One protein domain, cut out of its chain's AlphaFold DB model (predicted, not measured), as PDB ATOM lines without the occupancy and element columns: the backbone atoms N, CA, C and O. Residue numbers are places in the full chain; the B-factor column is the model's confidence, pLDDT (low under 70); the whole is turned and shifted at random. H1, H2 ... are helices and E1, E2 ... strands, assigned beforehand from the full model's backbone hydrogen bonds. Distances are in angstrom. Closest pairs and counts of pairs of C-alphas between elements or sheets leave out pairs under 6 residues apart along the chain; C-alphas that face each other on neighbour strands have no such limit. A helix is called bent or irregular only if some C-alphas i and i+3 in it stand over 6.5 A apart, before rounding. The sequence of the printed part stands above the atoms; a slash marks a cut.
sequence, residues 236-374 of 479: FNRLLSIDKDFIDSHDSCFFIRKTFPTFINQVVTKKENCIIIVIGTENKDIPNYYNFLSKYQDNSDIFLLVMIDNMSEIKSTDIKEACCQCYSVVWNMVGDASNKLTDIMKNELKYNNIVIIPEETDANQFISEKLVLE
ATOM      1  N   PHE A 236     132.248 141.776 127.618       98.50
ATOM      2  CA  PHE A 236     133.550 142.251 127.189       98.50
ATOM      3  C   PHE A 236     133.717 142.099 125.682       98.50
ATOM      4  O   PHE A 236     133.466 141.030 125.127       98.50
ATOM      5  N   ASN A 237     134.231 143.142 125.040       98.00
ATOM      6  CA  ASN A 237     134.851 143.042 123.723       98.00
ATOM      7  C   ASN A 237     136.377 143.231 123.821       98.00
ATOM      8  O   ASN A 237     137.142 142.644 123.058       98.00
ATOM      9  N   ARG A 238     136.829 144.020 124.801       97.94
ATOM     10  CA  ARG A 238     138.234 144.239 125.162       97.94
ATOM     11  C   ARG A 238     138.382 144.344 126.683       97.94
ATOM     12  O   ARG A 238     137.406 144.594 127.401       97.94
ATOM     13  N   LEU A 239     139.608 144.181 127.174       98.38
ATOM     14  CA  LEU A 239     139.937 144.392 128.583       98.38
ATOM     15  C   LEU A 239     140.279 145.858 128.851       98.38
ATOM     16  O   LEU A 239     140.924 146.516 128.040       98.38
ATOM     17  N   LEU A 240     139.904 146.365 130.016       97.62
ATOM     18  CA  LEU A 240     140.480 147.585 130.575       97.62
ATOM     19  C   LEU A 240     141.671 147.220 131.468       97.62
ATOM     20  O   LEU A 240     141.829 146.060 131.855       97.62
ATOM     21  N   SER A 241     142.497 148.207 131.825       96.44
ATOM     22  CA  SER A 241     143.649 147.983 132.711       96.44
ATOM     23  C   SER A 241     143.231 147.337 134.033       96.44
ATOM     24  O   SER A 241     143.794 146.320 134.411       96.44
ATOM     25  N   ILE A 242     142.155 147.828 134.653       96.25
ATOM     26  CA  ILE A 242     141.626 147.278 135.911       96.25
ATOM     27  C   ILE A 242     141.172 145.814 135.797       96.25
ATOM     28  O   ILE A 242     141.266 145.053 136.759       96.25
ATOM     29  N   ASP A 243     140.687 145.397 134.624       97.81
ATOM     30  CA  ASP A 243     140.273 144.011 134.403       97.81
ATOM     31  C   ASP A 243     141.505 143.106 134.314       97.81
ATOM     32  O   ASP A 243     141.536 142.023 134.902       97.81
ATOM     33  N   LYS A 244     142.542 143.576 133.609       97.56
ATOM     34  CA  LYS A 244     143.826 142.885 133.495       97.56
ATOM     35  C   LYS A 244     144.530 142.785 134.846       97.56
ATOM     36  O   LYS A 244     144.970 141.694 135.195       97.56
ATOM     37  N   ASP A 245     144.542 143.864 135.626       97.69
ATOM     38  CA  ASP A 245     145.110 143.890 136.976       97.69
ATOM     39  C   ASP A 245     144.443 142.842 137.877       97.69
ATOM     40  O   ASP A 245     145.133 142.089 138.565       97.69
ATOM     41  N   PHE A 246     143.109 142.723 137.828       97.31
ATOM     42  CA  PHE A 246     142.387 141.686 138.568       97.31
ATOM     43  C   PHE A 246     142.768 140.273 138.107       97.31
ATOM     44  O   PHE A 246     142.995 139.392 138.937       97.31
ATOM     45  N   ILE A 247     142.803 140.028 136.794       98.19
ATOM     46  CA  ILE A 247     143.148 138.708 136.237       98.19
ATOM     47  C   ILE A 247     144.574 138.313 136.639       98.19
ATOM     48  O   ILE A 247     144.823 137.162 137.002       98.19
ATOM     49  N   ASP A 248     145.503 139.264 136.609       97.50
ATOM     50  CA  ASP A 248     146.909 139.031 136.931       97.50
ATOM     51  C   ASP A 248     147.146 138.870 138.431       97.50
ATOM     52  O   ASP A 248     147.996 138.070 138.825       97.50
ATOM     53  N   SER A 249     146.350 139.535 139.273       97.75
ATOM     54  CA  SER A 249     146.420 139.376 140.727       97.75
ATOM     55  C   SER A 249     145.847 138.043 141.231       97.75
ATOM     56  O   SER A 249     145.964 137.751 142.421       97.75
ATOM     57  N   HIS A 250     145.214 137.242 140.365       98.00
ATOM     58  CA  HIS A 250     144.628 135.946 140.710       98.00
ATOM     59  C   HIS A 250     145.201 134.833 139.824       98.00
ATOM     60  O   HIS A 250     144.777 134.624 138.687       98.00
ATOM     61  N   ASP A 251     146.129 134.057 140.383       97.00
ATOM     62  CA  ASP A 251     146.785 132.920 139.722       97.00
ATOM     63  C   ASP A 251     145.809 131.840 139.223       97.00
ATOM     64  O   ASP A 251     146.090 131.149 138.247       97.00
ATOM     65  N   SER A 252     144.647 131.720 139.864       97.75
ATOM     66  CA  SER A 252     143.578 130.791 139.504       97.75
ATOM     67  C   SER A 252     142.629 131.299 138.420       97.75
ATOM     68  O   SER A 252     141.733 130.557 138.016       97.75
ATOM     69  N   CYS A 253     142.742 132.559 137.996       98.31
ATOM     70  CA  CYS A 253     141.811 133.152 137.045       98.31
ATOM     71  C   CYS A 253     142.232 132.803 135.611       98.31
ATOM     72  O   CYS A 253     143.110 133.444 135.030       98.31
ATOM     73  N   PHE A 254     141.616 131.757 135.057       98.56
ATOM     74  CA  PHE A 254     141.935 131.218 133.728       98.56
ATOM     75  C   PHE A 254     140.929 131.608 132.656       98.56
ATOM     76  O   PHE A 254     141.238 131.515 131.471       98.56
ATOM     77  N   PHE A 255     139.740 132.055 133.053       98.75
ATOM     78  CA  PHE A 255     138.655 132.361 132.131       98.75
ATOM     79  C   PHE A 255     138.058 133.741 132.398       98.75
ATOM     80  O   PHE A 255     138.128 134.247 133.516       98.75
ATOM     81  N   ILE A 256     137.414 134.321 131.390       98.75
ATOM     82  CA  ILE A 256     136.590 135.528 131.488       98.75
ATOM     83  C   ILE A 256     135.214 135.280 130.876       98.75
ATOM     84  O   ILE A 256     135.074 134.513 129.921       98.75
ATOM     85  N   ARG A 257     134.201 135.955 131.425       97.75
ATOM     86  CA  ARG A 257     132.856 136.055 130.853       97.75
ATOM     87  C   ARG A 257     132.112 137.296 131.376       97.75
ATOM     88  O   ARG A 257     132.393 137.772 132.474       97.75
ATOM     89  N   LYS A 258     131.103 137.806 130.675       96.94
ATOM     90  CA  LYS A 258     130.585 137.354 129.367       96.94
ATOM     91  C   LYS A 258     131.327 138.036 128.229       96.94
ATOM     92  O   LYS A 258     131.816 139.137 128.421       96.94
ATOM     93  N   THR A 259     131.402 137.439 127.048       98.19
ATOM     94  CA  THR A 259     132.162 138.018 125.931       98.19
ATOM     95  C   THR A 259     131.302 138.183 124.683       98.19
ATOM     96  O   THR A 259     130.371 137.414 124.453       98.19
ATOM     97  N   PHE A 260     131.595 139.209 123.883       97.25
ATOM     98  CA  PHE A 260     131.069 139.316 122.523       97.25
ATOM     99  C   PHE A 260     131.755 138.299 121.600       97.25
ATOM    100  O   PHE A 260     132.890 137.917 121.882       97.25
ATOM    101  N   PRO A 261     131.138 137.927 120.459       96.31
ATOM    102  CA  PRO A 261     131.803 137.117 119.433       96.31
ATOM    103  C   PRO A 261     133.127 137.732 118.945       96.31
ATOM    104  O   PRO A 261     134.064 137.019 118.614       96.31
ATOM    105  N   THR A 262     133.233 139.065 118.954       96.38
ATOM    106  CA  THR A 262     134.423 139.831 118.549       96.38
ATOM    107  C   THR A 262     135.415 140.107 119.678       96.38
ATOM    108  O   THR A 262     136.315 140.942 119.518       96.38
ATOM    109  N   PHE A 263     135.249 139.451 120.830       98.19
ATOM    110  CA  PHE A 263     136.126 139.647 121.974       98.19
ATOM    111  C   PHE A 263     137.578 139.317 121.633       98.19
ATOM    112  O   PHE A 263     137.885 138.295 121.022       98.19
ATOM    113  N   ILE A 264     138.479 140.180 122.091       96.19
ATOM    114  CA  ILE A 264     139.919 139.956 122.034       96.19
ATOM    115  C   ILE A 264     140.459 140.146 123.447       96.19
ATOM    116  O   ILE A 264     140.217 141.181 124.075       96.19
ATOM    117  N   ASN A 265     141.222 139.160 123.927       97.12
ATOM    118  CA  ASN A 265     141.936 139.207 125.203       97.12
ATOM    119  C   ASN A 265     143.136 140.171 125.130       97.12
ATOM    120  O   ASN A 265     144.297 139.770 125.186       97.12
ATOM    121  N   GLN A 266     142.843 141.452 124.938       96.31
ATOM    122  CA  GLN A 266     143.812 142.529 124.837       96.31
ATOM    123  C   GLN A 266     143.297 143.735 125.616       96.31
ATOM    124  O   GLN A 266     142.111 144.074 125.560       96.31
ATOM    125  N   VAL A 267     144.208 144.386 126.339       97.75
ATOM    126  CA  VAL A 267     143.921 145.654 127.006       97.75
ATOM    127  C   VAL A 267     143.745 146.743 125.952       97.75
ATOM    128  O   VAL A 267     144.580 146.883 125.056       97.75
ATOM    129  N   VAL A 268     142.660 147.509 126.052       96.19
ATOM    130  CA  VAL A 268     142.403 148.667 125.192       96.19
ATOM    131  C   VAL A 268     143.598 149.614 125.260       96.19
ATOM    132  O   VAL A 268     144.044 149.997 126.342       96.19
ATOM    133  N   THR A 269     144.107 150.018 124.094       96.06
ATOM    134  CA  THR A 269     145.018 151.164 124.021       96.06
ATOM    135  C   THR A 269     144.184 152.409 124.248       96.06
ATOM    136  O   THR A 269     143.529 152.897 123.330       96.06
ATOM    137  N   LYS A 270     144.154 152.845 125.507       94.75
ATOM    138  CA  LYS A 270     143.281 153.911 125.978       94.75
ATOM    139  C   LYS A 270     143.445 155.177 125.137       94.75
ATOM    140  O   LYS A 270     144.557 155.691 124.992       94.75
ATOM    141  N   LYS A 271     142.321 155.706 124.668       95.50
ATOM    142  CA  LYS A 271     142.230 157.002 123.997       95.50
ATOM    143  C   LYS A 271     141.936 158.116 124.997       95.50
ATOM    144  O   LYS A 271     141.618 157.889 126.163       95.50
ATOM    145  N   GLU A 272     142.065 159.351 124.531       93.31
ATOM    146  CA  GLU A 272     141.800 160.531 125.353       93.31
ATOM    147  C   GLU A 272     140.326 160.633 125.772       93.31
ATOM    148  O   GLU A 272     140.013 160.974 126.920       93.31
ATOM    149  N   ASN A 273     139.430 160.284 124.848       95.94
ATOM    150  CA  ASN A 273     137.994 160.442 125.006       95.94
ATOM    151  C   ASN A 273     137.308 159.101 125.286       95.94
ATOM    152  O   ASN A 273     137.691 158.060 124.754       95.94
ATOM    153  N   CYS A 274     136.244 159.150 126.079       96.88
ATOM    154  CA  CYS A 274     135.321 158.051 126.328       96.88
ATOM    155  C   CYS A 274     133.908 158.489 125.934       96.88
ATOM    156  O   CYS A 274     133.444 159.556 126.346       96.88
ATOM    157  N   ILE A 275     133.223 157.663 125.145       97.81
ATOM    158  CA  ILE A 275     131.817 157.859 124.795       97.81
ATOM    159  C   ILE A 275     131.013 156.674 125.316       97.81
ATOM    160  O   ILE A 275     131.286 155.527 124.971       97.81
ATOM    161  N   ILE A 276     129.996 156.958 126.122       98.12
ATOM    162  CA  ILE A 276     129.029 155.984 126.617       98.12
ATOM    163  C   ILE A 276     127.726 156.198 125.852       98.12
ATOM    164  O   ILE A 276     127.133 157.271 125.937       98.12
ATOM    165  N   ILE A 277     127.269 155.186 125.120       97.94
ATOM    166  CA  ILE A 277     125.971 155.210 124.439       97.94
ATOM    167  C   ILE A 277     124.962 154.456 125.294       97.94
ATOM    168  O   ILE A 277     125.159 153.275 125.602       97.94
ATOM    169  N   VAL A 278     123.879 155.131 125.670       97.81
ATOM    170  CA  VAL A 278     122.752 154.498 126.350       97.81
ATOM    171  C   VAL A 278     121.864 153.839 125.299       97.81
ATOM    172  O   VAL A 278     121.360 154.515 124.409       97.81
ATOM    173  N   ILE A 279     121.685 152.519 125.381       97.25
ATOM    174  CA  ILE A 279     120.846 151.759 124.448       97.25
ATOM    175  C   ILE A 279     119.620 151.209 125.172       97.25
ATOM    176  O   ILE A 279     119.739 150.484 126.166       97.25
ATOM    177  N   GLY A 280     118.444 151.501 124.629       96.38
ATOM    178  CA  GLY A 280     117.160 151.048 125.147       96.38
ATOM    179  C   GLY A 280     116.146 150.786 124.035       96.38
ATOM    180  O   GLY A 280     116.502 150.443 122.906       96.38
ATOM    181  N   THR A 281     114.864 150.879 124.362       95.50
ATOM    182  CA  THR A 281     113.766 150.662 123.413       95.50
ATOM    183  C   THR A 281     113.708 151.677 122.278       95.50
ATOM    184  O   THR A 281     113.232 151.312 121.206       95.50
ATOM    185  N   GLU A 282     114.183 152.905 122.478       94.75
ATOM    186  CA  GLU A 282     114.065 153.976 121.480       94.75
ATOM    187  C   GLU A 282     115.106 153.870 120.360       94.75
ATOM    188  O   GLU A 282     114.856 154.308 119.239       94.75
ATOM    189  N   ASN A 283     116.258 153.248 120.632       94.56
ATOM    190  CA  ASN A 283     117.389 153.235 119.702       94.56
ATOM    191  C   ASN A 283     117.978 151.842 119.402       94.56
ATOM    192  O   ASN A 283     118.846 151.731 118.535       94.56
ATOM    193  N   LYS A 284     117.478 150.752 120.011       94.75
ATOM    194  CA  LYS A 284     117.911 149.370 119.680       94.75
ATOM    195  C   LYS A 284     117.705 148.985 118.211       94.75
ATOM    196  O   LYS A 284     118.391 148.099 117.698       94.75
ATOM    197  N   ASP A 285     116.751 149.642 117.553       96.06
ATOM    198  CA  ASP A 285     116.368 149.383 116.169       96.06
ATOM    199  C   ASP A 285     117.221 150.138 115.138       96.06
ATOM    200  O   ASP A 285     117.050 149.904 113.936       96.06
ATOM    201  N   ILE A 286     118.153 150.996 115.576       93.25
ATOM    202  CA  ILE A 286     119.107 151.658 114.682       93.25
ATOM    203  C   ILE A 286     119.936 150.576 113.963       93.25
ATOM    204  O   ILE A 286     120.594 149.757 114.614       93.25
ATOM    205  N   PRO A 287     119.909 150.532 112.617       89.81
ATOM    206  CA  PRO A 287     120.487 149.421 111.868       89.81
ATOM    207  C   PRO A 287     122.018 149.446 111.839       89.81
ATOM    208  O   PRO A 287     122.633 148.392 111.707       89.81
ATOM    209  N   ASN A 288     122.630 150.628 111.925       94.19
ATOM    210  CA  ASN A 288     124.077 150.818 111.975       94.19
ATOM    211  C   ASN A 288     124.431 152.174 112.602       94.19
ATOM    212  O   ASN A 288     123.617 153.100 112.614       94.19
ATOM    213  N   TYR A 289     125.661 152.283 113.083       95.19
ATOM    214  CA  TYR A 289     126.259 153.472 113.683       95.19
ATOM    215  C   TYR A 289     127.416 154.005 112.816       95.19
ATOM    216  O   TYR A 289     128.330 154.640 113.335       95.19
ATOM    217  N   TYR A 290     127.422 153.775 111.495       93.69
ATOM    218  CA  TYR A 290     128.568 154.103 110.631       93.69
ATOM    219  C   TYR A 290     128.971 155.582 110.658       93.69
ATOM    220  O   TYR A 290     130.162 155.897 110.725       93.69
ATOM    221  N   ASN A 291     128.001 156.501 110.632       93.00
ATOM    222  CA  ASN A 291     128.288 157.939 110.683       93.00
ATOM    223  C   ASN A 291     128.912 158.323 112.028       93.00
ATOM    224  O   ASN A 291     129.877 159.084 112.074       93.00
ATOM    225  N   PHE A 292     128.398 157.753 113.117       95.56
ATOM    226  CA  PHE A 292     128.966 157.936 114.447       95.56
ATOM    227  C   PHE A 292     130.386 157.349 114.546       95.56
ATOM    228  O   PHE A 292     131.337 158.050 114.900       95.56
ATOM    229  N   LEU A 293     130.553 156.076 114.188       96.00
ATOM    230  CA  LEU A 293     131.812 155.346 114.310       96.00
ATOM    231  C   LEU A 293     132.916 155.970 113.455       96.00
ATOM    232  O   LEU A 293     134.000 156.224 113.972       96.00
ATOM    233  N   SER A 294     132.633 156.315 112.196       94.06
ATOM    234  CA  SER A 294     133.613 156.962 111.304       94.06
ATOM    235  C   SER A 294     134.147 158.293 111.839       94.06
ATOM    236  O   SER A 294     135.269 158.678 111.513       94.06
ATOM    237  N   LYS A 295     133.372 158.989 112.677       94.06
ATOM    238  CA  LYS A 295     133.761 160.275 113.257       94.06
ATOM    239  C   LYS A 295     134.531 160.140 114.571       94.06
ATOM    240  O   LYS A 295     135.432 160.943 114.816       94.06
ATOM    241  N   TYR A 296     134.165 159.176 115.419       95.38
ATOM    242  CA  TYR A 296     134.625 159.139 116.814       95.38
ATOM    243  C   TYR A 296     135.456 157.909 117.198       95.38
ATOM    244  O   TYR A 296     136.167 157.957 118.199       95.38
ATOM    245  N   GLN A 297     135.411 156.802 116.451       94.75
ATOM    246  CA  GLN A 297     136.072 155.568 116.898       94.75
ATOM    247  C   GLN A 297     137.602 155.690 116.962       94.75
ATOM    248  O   GLN A 297     138.231 155.020 117.776       94.75
ATOM    249  N   ASP A 298     138.207 156.557 116.146       94.50
ATOM    250  CA  ASP A 298     139.663 156.725 116.089       94.50
ATOM    251  C   ASP A 298     140.209 157.511 117.288       94.50
ATOM    252  O   ASP A 298     141.348 157.298 117.702       94.50
ATOM    253  N   ASN A 299     139.405 158.410 117.867       94.88
ATOM    254  CA  ASN A 299     139.819 159.306 118.951       94.88
ATOM    255  C   ASN A 299     139.091 159.055 120.282       94.88
ATOM    256  O   ASN A 299     139.408 159.716 121.274       94.88
ATOM    257  N   SER A 300     138.131 158.128 120.309       96.88
ATOM    258  CA  SER A 300     137.309 157.826 121.482       96.88
ATOM    259  C   SER A 300     137.143 156.326 121.701       96.88
ATOM    260  O   SER A 300     137.000 155.550 120.752       96.88
ATOM    261  N   ASP A 301     137.170 155.908 122.963       98.06
ATOM    262  CA  ASP A 301     136.788 154.561 123.369       98.06
ATOM    263  C   ASP A 301     135.284 154.519 123.630       98.06
ATOM    264  O   ASP A 301     134.727 155.377 124.315       98.06
ATOM    265  N   ILE A 302     134.616 153.537 123.027       98.25
ATOM    266  CA  ILE A 302     133.155 153.457 122.998       98.25
ATOM    267  C   ILE A 302     132.687 152.409 124.001       98.25
ATOM    268  O   ILE A 302     133.175 151.282 124.008       98.25
ATOM    269  N   PHE A 303     131.704 152.755 124.820       98.38
ATOM    270  CA  PHE A 303     131.086 151.883 125.814       98.38
ATOM    271  C   PHE A 303     129.574 151.903 125.652       98.38
ATOM    272  O   PHE A 303     129.004 152.910 125.236       98.38
ATOM    273  N   LEU A 304     128.918 150.802 126.016       98.12
ATOM    274  CA  LEU A 304     127.460 150.701 125.963       98.12
ATOM    275  C   LEU A 304     126.887 150.588 127.372       98.12
ATOM    276  O   LEU A 304     127.377 149.797 128.179       98.12
ATOM    277  N   LEU A 305     125.830 151.346 127.649       97.69
ATOM    278  CA  LEU A 305     124.983 151.187 128.827       97.69
ATOM    279  C   LEU A 305     123.595 150.747 128.361       97.69
ATOM    280  O   LEU A 305     122.849 151.526 127.781       97.69
ATOM    281  N   VAL A 306     123.260 149.483 128.580       97.12
ATOM    282  CA  VAL A 306     122.133 148.811 127.932       97.12
ATOM    283  C   VAL A 306     121.012 148.531 128.930       97.12
ATOM    284  O   VAL A 306     121.237 147.914 129.975       97.12
ATOM    285  N   MET A 307     119.797 148.961 128.582       95.94
ATOM    286  CA  MET A 307     118.571 148.778 129.374       95.94
ATOM    287  C   MET A 307     117.716 147.580 128.947       95.94
ATOM    288  O   MET A 307     116.781 147.204 129.657       95.94
ATOM    289  N   ILE A 308     118.023 146.981 127.795       93.69
ATOM    290  CA  ILE A 308     117.344 145.791 127.271       93.69
ATOM    291  C   ILE A 308     117.988 144.497 127.783       93.69
ATOM    292  O   ILE A 308     119.184 144.445 128.068       93.69
ATOM    293  N   ASP A 309     117.181 143.442 127.886       87.81
ATOM    294  CA  ASP A 309     117.599 142.178 128.506       87.81
ATOM    295  C   ASP A 309     118.371 141.284 127.535       87.81
ATOM    296  O   ASP A 309     119.285 140.560 127.931       87.81
ATOM    297  N   ASN A 310     118.023 141.338 126.249       89.19
ATOM    298  CA  ASN A 310     118.631 140.496 125.236       89.19
ATOM    299  C   ASN A 310     119.449 141.324 124.238       89.19
ATOM    300  O   ASN A 310     118.910 142.098 123.453       89.19
ATOM    301  N   MET A 311     120.763 141.095 124.212       90.44
ATOM    302  CA  MET A 311     121.688 141.755 123.282       90.44
ATOM    303  C   MET A 311     121.403 141.457 121.806       90.44
ATOM    304  O   MET A 311     121.855 142.209 120.937       90.44
ATOM    305  N   SER A 312     120.661 140.388 121.498       89.75
ATOM    306  CA  SER A 312     120.214 140.118 120.130       89.75
ATOM    307  C   SER A 312     119.171 141.128 119.639       89.75
ATOM    308  O   SER A 312     118.922 141.188 118.442       89.75
ATOM    309  N   GLU A 313     118.553 141.908 120.534       92.94
ATOM    310  CA  GLU A 313     117.618 142.975 120.158       92.94
ATOM    311  C   GLU A 313     118.326 144.229 119.628       92.94
ATOM    312  O   GLU A 313     117.695 145.018 118.931       92.94
ATOM    313  N   ILE A 314     119.623 144.410 119.909       94.69
ATOM    314  CA  ILE A 314     120.421 145.472 119.283       94.69
ATOM    315  C   ILE A 314     120.725 145.041 117.848       94.69
ATOM    316  O   ILE A 314     121.557 144.145 117.630       94.69
ATOM    317  N   LYS A 315     120.052 145.670 116.878       93.25
ATOM    318  CA  LYS A 315     120.162 145.317 115.453       93.25
ATOM    319  C   LYS A 315     121.543 145.607 114.878       93.25
ATOM    320  O   LYS A 315     122.064 144.794 114.120       93.25
ATOM    321  N   SER A 316     122.138 146.731 115.265       93.94
ATOM    322  CA  SER A 316     123.468 147.140 114.815       93.94
ATOM    323  C   SER A 316     124.548 146.159 115.282       93.94
ATOM    324  O   SER A 316     124.762 145.963 116.479       93.94
ATOM    325  N   THR A 317     125.243 145.531 114.334       94.75
ATOM    326  CA  THR A 317     126.424 144.700 114.611       94.75
ATOM    327  C   THR A 317     127.665 145.556 114.824       94.75
ATOM    328  O   THR A 317     128.403 145.318 115.775       94.75
ATOM    329  N   ASP A 318     127.841 146.606 114.027       96.06
ATOM    330  CA  ASP A 318     129.008 147.489 114.043       96.06
ATOM    331  C   ASP A 318     129.257 148.138 115.412       96.06
ATOM    332  O   ASP A 318     130.401 148.195 115.861       96.06
ATOM    333  N   ILE A 319     128.214 148.534 116.152       96.44
ATOM    334  CA  ILE A 319     128.412 149.105 117.493       96.44
ATOM    335  C   ILE A 319     128.833 148.060 118.538       96.44
ATOM    336  O   ILE A 319     129.601 148.365 119.454       96.44
ATOM    337  N   LYS A 320     128.367 146.809 118.399       95.38
ATOM    338  CA  LYS A 320     128.787 145.690 119.259       95.38
ATOM    339  C   LYS A 320     130.251 145.335 119.002       95.38
ATOM    340  O   LYS A 320     130.978 145.056 119.951       95.38
ATOM    341  N   GLU A 321     130.679 145.397 117.745       95.88
ATOM    342  CA  GLU A 321     132.061 145.134 117.334       95.88
ATOM    343  C   GLU A 321     133.022 146.261 117.731       95.88
ATOM    344  O   GLU A 321     134.172 145.987 118.074       95.88
ATOM    345  N   ALA A 322     132.557 147.514 117.711       96.50
ATOM    346  CA  ALA A 322     133.373 148.688 118.013       96.50
ATOM    347  C   ALA A 322     133.482 149.008 119.513       96.50
ATOM    348  O   ALA A 322     134.466 149.618 119.937       96.50
ATOM    349  N   CYS A 323     132.491 148.637 120.334       97.88
ATOM    350  CA  CYS A 323     132.533 148.970 121.757       97.88
ATOM    351  C   CYS A 323     133.633 148.195 122.499       97.88
ATOM    352  O   CYS A 323     134.025 147.099 122.107       97.88
ATOM    353  N   CYS A 324     134.137 148.752 123.597       98.12
ATOM    354  CA  CYS A 324     135.101 148.105 124.482       98.12
ATOM    355  C   CYS A 324     134.389 147.136 125.431       98.12
ATOM    356  O   CYS A 324     134.785 145.975 125.573       98.12
ATOM    357  N   GLN A 325     133.340 147.626 126.095       98.19
ATOM    358  CA  GLN A 325     132.526 146.882 127.053       98.19
ATOM    359  C   GLN A 325     131.074 147.346 126.999       98.19
ATOM    360  O   GLN A 325     130.777 148.500 126.677       98.19
ATOM    361  N   CYS A 326     130.182 146.437 127.373       97.75
ATOM    362  CA  CYS A 326     128.756 146.673 127.496       97.75
ATOM    363  C   CYS A 326     128.301 146.374 128.927       97.75
ATOM    364  O   CYS A 326     128.556 145.296 129.473       97.75
ATOM    365  N   TYR A 327     127.604 147.336 129.519       97.06
ATOM    366  CA  TYR A 327     127.101 147.305 130.883       97.06
ATOM    367  C   TYR A 327     125.582 147.202 130.869       97.06
ATOM    368  O   TYR A 327     124.927 147.967 130.173       97.06
ATOM    369  N   SER A 328     125.003 146.299 131.657       95.94
ATOM    370  CA  SER A 328     123.546 146.203 131.786       95.94
ATOM    371  C   SER A 328     123.034 147.010 132.977       95.94
ATOM    372  O   SER A 328     123.638 147.000 134.060       95.94
ATOM    373  N   VAL A 329     121.885 147.658 132.807       95.56
ATOM    374  CA  VAL A 329     121.204 148.432 133.851       95.56
ATOM    375  C   VAL A 329     119.691 148.273 133.728       95.56
ATOM    376  O   VAL A 329     119.162 148.032 132.651       95.56
ATOM    377  N   VAL A 330     118.971 148.375 134.842       93.44
ATOM    378  CA  VAL A 330     117.508 148.500 134.806       93.44
ATOM    379  C   VAL A 330     117.108 149.943 134.488       93.44
ATOM    380  O   VAL A 330     117.734 150.874 134.987       93.44
ATOM    381  N   TRP A 331     116.048 150.130 133.700       92.12
ATOM    382  CA  TRP A 331     115.550 151.440 133.245       92.12
ATOM    383  C   TRP A 331     115.576 152.537 134.325       92.12
ATOM    384  O   TRP A 331     116.169 153.594 134.144       92.12
ATOM    385  N   ASN A 332     115.012 152.262 135.503       92.88
ATOM    386  CA  ASN A 332     114.873 153.253 136.573       92.88
ATOM    387  C   ASN A 332     116.191 153.598 137.293       92.88
ATOM    388  O   ASN A 332     116.181 154.433 138.190       92.88
ATOM    389  N   MET A 333     117.301 152.950 136.929       95.06
ATOM    390  CA  MET A 333     118.635 153.159 137.499       95.06
ATOM    391  C   MET A 333     119.631 153.712 136.469       95.06
ATOM    392  O   MET A 333     120.817 153.822 136.780       95.06
ATOM    393  N   VAL A 334     119.194 154.043 135.247       95.38
ATOM    394  CA  VAL A 334     120.096 154.482 134.168       95.38
ATOM    395  C   VAL A 334     120.867 155.756 134.526       95.38
ATOM    396  O   VAL A 334     122.065 155.831 134.257       95.38
ATOM    397  N   GLY A 335     120.230 156.712 135.211       95.06
ATOM    398  CA  GLY A 335     120.885 157.934 135.688       95.06
ATOM    399  C   GLY A 335     121.990 157.641 136.708       95.06
ATOM    400  O   GLY A 335     123.132 158.060 136.529       95.06
ATOM    401  N   ASP A 336     121.685 156.838 137.730       94.94
ATOM    402  CA  ASP A 336     122.658 156.427 138.750       94.94
ATOM    403  C   ASP A 336     123.821 155.626 138.153       94.94
ATOM    404  O   ASP A 336     124.980 155.838 138.517       94.94
ATOM    405  N   ALA A 337     123.531 154.704 137.230       95.56
ATOM    406  CA  ALA A 337     124.558 153.930 136.543       95.56
ATOM    407  C   ALA A 337     125.439 154.820 135.657       95.56
ATOM    408  O   ALA A 337     126.653 154.644 135.655       95.56
ATOM    409  N   SER A 338     124.859 155.805 134.967       95.69
ATOM    410  CA  SER A 338     125.603 156.776 134.153       95.69
ATOM    411  C   SER A 338     126.553 157.623 135.001       95.69
ATOM    412  O   SER A 338     127.718 157.795 134.639       95.69
ATOM    413  N   ASN A 339     126.096 158.091 136.167       95.06
ATOM    414  CA  ASN A 339     126.929 158.841 137.111       95.06
ATOM    415  C   ASN A 339     128.085 157.983 137.637       95.06
ATOM    416  O   ASN A 339     129.245 158.382 137.550       95.06
ATOM    417  N   LYS A 340     127.791 156.759 138.093       95.06
ATOM    418  CA  LYS A 340     128.821 155.826 138.573       95.06
ATOM    419  C   LYS A 340     129.824 155.457 137.485       95.06
ATOM    420  O   LYS A 340     131.019 155.412 137.752       95.06
ATOM    421  N   LEU A 341     129.362 155.199 136.261       94.88
ATOM    422  CA  LEU A 341     130.256 154.944 135.135       94.88
ATOM    423  C   LEU A 341     131.132 156.156 134.846       94.88
ATOM    424  O   LEU A 341     132.331 155.986 134.664       94.88
ATOM    425  N   THR A 342     130.580 157.368 134.870       95.81
ATOM    426  CA  THR A 342     131.367 158.599 134.706       95.81
ATOM    427  C   THR A 342     132.461 158.699 135.764       95.81
ATOM    428  O   THR A 342     133.614 158.967 135.424       95.81
ATOM    429  N   ASP A 343     132.142 158.415 137.027       95.38
ATOM    430  CA  ASP A 343     133.125 158.418 138.109       95.38
ATOM    431  C   ASP A 343     134.224 157.376 137.896       95.38
ATOM    432  O   ASP A 343     135.398 157.691 138.073       95.38
ATOM    433  N   ILE A 344     133.882 156.163 137.465       94.62
ATOM    434  CA  ILE A 344     134.863 155.105 137.179       94.62
ATOM    435  C   ILE A 344     135.746 155.502 135.993       94.62
ATOM    436  O   ILE A 344     136.975 155.455 136.078       94.62
ATOM    437  N   MET A 345     135.138 155.965 134.899       95.81
ATOM    438  CA  MET A 345     135.857 156.409 133.704       95.81
ATOM    439  C   MET A 345     136.816 157.563 134.030       95.81
ATOM    440  O   MET A 345     137.957 157.571 133.568       95.81
ATOM    441  N   LYS A 346     136.396 158.507 134.876       95.75
ATOM    442  CA  LYS A 346     137.192 159.684 135.246       95.75
ATOM    443  C   LYS A 346     138.254 159.371 136.291       95.75
ATOM    444  O   LYS A 346     139.412 159.750 136.142       95.75
ATOM    445  N   ASN A 347     137.868 158.717 137.379       95.88
ATOM    446  CA  ASN A 347     138.694 158.624 138.577       95.88
ATOM    447  C   ASN A 347     139.551 157.363 138.592       95.88
ATOM    448  O   ASN A 347     140.679 157.427 139.079       95.88
ATOM    449  N   GLU A 348     139.067 156.252 138.041       94.69
ATOM    450  CA  GLU A 348     139.811 154.988 138.008       94.69
ATOM    451  C   GLU A 348     140.554 154.836 136.681       94.69
ATOM    452  O   GLU A 348     141.764 154.631 136.666       94.69
ATOM    453  N   LEU A 349     139.852 155.035 135.562       95.19
ATOM    454  CA  LEU A 349     140.412 154.850 134.218       95.19
ATOM    455  C   LEU A 349     141.049 156.122 133.646       95.19
ATOM    456  O   LEU A 349     141.750 156.056 132.636       95.19
ATOM    457  N   LYS A 350     140.882 157.270 134.316       96.38
ATOM    458  CA  LYS A 350     141.540 158.552 134.010       96.38
ATOM    459  C   LYS A 350     141.221 159.137 132.627       96.38
ATOM    460  O   LYS A 350     142.114 159.721 132.018       96.38
ATOM    461  N   TYR A 351     140.032 158.926 132.065       95.75
ATOM    462  CA  TYR A 351     139.647 159.592 130.809       95.75
ATOM    463  C   TYR A 351     139.538 161.111 131.005       95.75
ATOM    464  O   TYR A 351     139.005 161.562 132.021       95.75
ATOM    465  N   ASN A 352     140.027 161.886 130.031       92.12
ATOM    466  CA  ASN A 352     140.001 163.352 130.089       92.12
ATOM    467  C   ASN A 352     138.590 163.865 129.799       92.12
ATOM    468  O   ASN A 352     138.028 164.669 130.548       92.12
ATOM    469  N   ASN A 353     137.989 163.323 128.739       95.19
ATOM    470  CA  ASN A 353     136.646 163.671 128.311       95.19
ATOM    471  C   ASN A 353     135.754 162.449 128.331       95.19
ATOM    472  O   ASN A 353     136.075 161.407 127.767       95.19
ATOM    473  N   ILE A 354     134.603 162.612 128.970       96.38
ATOM    474  CA  ILE A 354     133.560 161.602 129.030       96.38
ATOM    475  C   ILE A 354     132.306 162.247 128.470       96.38
ATOM    476  O   ILE A 354     131.917 163.339 128.898       96.38
ATOM    477  N   VAL A 355     131.707 161.580 127.494       96.50
ATOM    478  CA  VAL A 355     130.461 161.982 126.855       96.50
ATOM    479  C   VAL A 355     129.468 160.846 127.013       96.50
ATOM    480  O   VAL A 355     129.787 159.700 126.711       96.50
ATOM    481  N   ILE A 356     128.266 161.164 127.480       96.88
ATOM    482  CA  ILE A 356     127.152 160.220 127.524       96.88
ATOM    483  C   ILE A 356     126.145 160.655 126.466       96.88
ATOM    484  O   ILE A 356     125.698 161.801 126.480       96.88
ATOM    485  N   ILE A 357     125.814 159.748 125.551       96.75
ATOM    486  CA  ILE A 357     124.744 159.923 124.568       96.75
ATOM    487  C   ILE A 357     123.500 159.248 125.153       96.75
ATOM    488  O   ILE A 357     123.524 158.024 125.330       96.75
ATOM    489  N   PRO A 358     122.460 160.019 125.515       96.19
ATOM    490  CA  PRO A 358     121.259 159.467 126.123       96.19
ATOM    491  C   PRO A 358     120.433 158.690 125.086       96.19
ATOM    492  O   PRO A 358     120.686 158.781 123.883       96.19
ATOM    493  N   GLU A 359     119.480 157.887 125.556       95.75
ATOM    494  CA  GLU A 359     118.759 156.908 124.731       95.75
ATOM    495  C   GLU A 359     118.019 157.562 123.555       95.75
ATOM    496  O   GLU A 359     118.107 157.089 122.421       95.75
ATOM    497  N   GLU A 360     117.361 158.686 123.830       94.62
ATOM    498  CA  GLU A 360     116.524 159.456 122.909       94.62
ATOM    499  C   GLU A 360     117.319 160.182 121.809       94.62
ATOM    500  O   GLU A 360     116.746 160.764 120.885       94.62
ATOM    501  N   THR A 361     118.653 160.182 121.903       94.62
ATOM    502  CA  THR A 361     119.530 160.833 120.929       94.62
ATOM    503  C   THR A 361     120.051 159.827 119.908       94.62
ATOM    504  O   THR A 361     120.775 158.889 120.244       94.62
ATOM    505  N   ASP A 362     119.764 160.067 118.625       92.75
ATOM    506  CA  ASP A 362     120.391 159.322 117.531       92.75
ATOM    507  C   ASP A 362     121.892 159.643 117.473       92.75
ATOM    508  O   ASP A 362     122.310 160.732 117.066       92.75
ATOM    509  N   ALA A 363     122.720 158.673 117.856       92.94
ATOM    510  CA  ALA A 363     124.171 158.815 117.850       92.94
ATOM    511  C   ALA A 363     124.732 159.158 116.457       92.94
ATOM    512  O   ALA A 363     125.751 159.841 116.367       92.94
ATOM    513  N   ASN A 364     124.073 158.754 115.362       91.56
ATOM    514  CA  ASN A 364     124.510 159.119 114.008       91.56
ATOM    515  C   ASN A 364     124.325 160.610 113.699       91.56
ATOM    516  O   ASN A 364     124.992 161.133 112.806       91.56
ATOM    517  N   GLN A 365     123.441 161.290 114.427       90.56
ATOM    518  CA  GLN A 365     123.208 162.733 114.327       90.56
ATOM    519  C   GLN A 365     123.961 163.511 115.414       90.56
ATOM    520  O   GLN A 365     123.926 164.741 115.450       90.56
ATOM    521  N   PHE A 366     124.670 162.808 116.298       86.44
ATOM    522  CA  PHE A 366     125.340 163.407 117.435       86.44
ATOM    523  C   PHE A 366     126.579 164.211 117.021       86.44
ATOM    524  O   PHE A 366     127.564 163.698 116.469       86.44
ATOM    525  N   ILE A 367     126.569 165.496 117.370       77.94
ATOM    526  CA  ILE A 367     127.699 166.409 117.216       77.94
ATOM    527  C   ILE A 367     128.050 166.948 118.600       77.94
ATOM    528  O   ILE A 367     127.323 167.765 119.154       77.94
ATOM    529  N   SER A 368     129.175 166.505 119.164       69.88
ATOM    530  CA  SER A 368     129.695 167.087 120.404       69.88
ATOM    531  C   SER A 368     130.691 168.193 120.092       69.88
ATOM    532  O   SER A 368     131.791 167.905 119.627       69.88
ATOM    533  N   GLU A 369     130.350 169.441 120.409       65.62
ATOM    534  CA  GLU A 369     131.291 170.570 120.323       65.62
ATOM    535  C   GLU A 369     132.560 170.308 121.149       65.62
ATOM    536  O   GLU A 369     133.670 170.568 120.689       65.62
ATOM    537  N   LYS A 370     132.410 169.681 122.324       64.12
ATOM    538  CA  LYS A 370     133.518 169.312 123.214       64.12
ATOM    539  C   LYS A 370     134.504 168.331 122.568       64.12
ATOM    540  O   LYS A 370     135.703 168.480 122.751       64.12
ATOM    541  N   LEU A 371     134.015 167.359 121.795       65.06
ATOM    542  CA  LEU A 371     134.871 166.405 121.070       65.06
ATOM    543  C   LEU A 371     135.372 166.947 119.722       65.06
ATOM    544  O   LEU A 371     136.349 166.436 119.180       65.06
ATOM    545  N   VAL A 372     134.697 167.954 119.161       60.31
ATOM    546  CA  VAL A 372     135.077 168.603 117.897       60.31
ATOM    547  C   VAL A 372     136.223 169.605 118.102       60.31
ATOM    548  O   VAL A 372     137.059 169.738 117.214       60.31
ATOM    549  N   LEU A 373     136.310 170.257 119.268       51.09
ATOM    550  CA  LEU A 373     137.337 171.267 119.575       51.09
ATOM    551  C   LEU A 373     138.732 170.694 119.893       51.09
ATOM    552  O   LEU A 373     139.705 171.443 119.873       51.09
ATOM    553  N   GLU A 374     138.848 169.389 120.147       48.72
ATOM    554  CA  GLU A 374     140.117 168.727 120.499       48.72
ATOM    555  C   GLU A 374     140.656 167.789 119.411       48.72
ATOM    556  O   GLU A 374     141.706 167.175 119.588       48.72
TER     557      GLU A 374
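This is residues 236 to 374 of the 479 residues of an uncharacterized protein of viral metagenome (UniProt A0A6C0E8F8). What does the domain look like? A sheet of four parallel strands makes its core, with the long helix H4 packed along one face, while the short helices H2 and H3 run side by side away from H4 and only graze the sheet. Beyond the sheet's edge strand E4 an arm with H1 and E1 reaches outward, and its residues 248 to 254 stick out. What is it made of? The printed part has 139 residues, with five named helices and five named strands in the order H1 E1 E2 H2 E3 H3 E4 H4 E5 H5; the sheet's order is E4 E3 E2 E5, and the class is mixed, with 69 residues, under half, in named elements. How large is it? It is compact, with a radius of gyration of the C-alphas of 14.8 A and spans of 45 by 35 by 28 A.

What comes first? H1, residues 241 to 248, is not on the sheet and is apart from E1, residues 255 to 257, which pairs with no named strand. How do the sheet's strands pair? E2, residues 273 to 279, and E3, residues 300 to 306, are inner strands, parallel at 23 degrees, with N 303 and O 275 2.8 A apart. The edge strand E4, residues 325 to 328, is parallel to E3 at 23 degrees, with N 306 and O 327 at 2.8 A. The edge strand E5, residues 353 to 357, is parallel to E2 at 16 degrees, with N 276 and O 355 at 2.8 A. Which helices are on the sheet? H4, residues 331 to 348, makes two layers with it, helix on one face: its height over the sheet is 8.8 A, over E3 and E2, along the strands at 13 degrees to E2 on the local plane, and its C-alpha 342 is 6.8 A from C-alpha 354 of E5, their closest. H2, residues 290 to 296, H3, residues 317 to 322, and H5, residues 369 to 372, only graze it; H2 and H3 only just touch, with 3 pairs of C-alphas within 8 A, the closest those of Tyr 290 and Asp 318 at 7.5 A. How are strands and helices joined? E2, H2, E3 and E3, H3, E4 are strand-helix-strand units, parallel neighbour strands with a helix between, and E4, H4, E5 is a split one, with E3 and E2 between its strands; the three crossovers are right-handed. In H1 and H3 every O i to N i+4 pair is within hydrogen-bond range, in H2 2 of 3 and in H4 12 of 14, and H5 is too short for such a pair.

Where do the elements begin and end? H1 begins with C-alpha 241 at (143.649, 147.983, 132.711), and H5 ends with C-alpha 372 at (135.077, 168.603, 117.897). Which are long? From first to last C-alpha H4 measures 25.0 A, E2 19.2 A and E3 18.8 A; H4 is irregular, with C-alphas 332 and 335 7.7 A apart.

How far does it reach? The two C-alphas farthest apart, those of Ser 252 and Glu 369, are 45.8 A apart. Is it unbroken and sure? The printed part has no cut; the links E1 to E2 and E5 to H5 are long, and pLDDT is under 70 in residues 368 to 374.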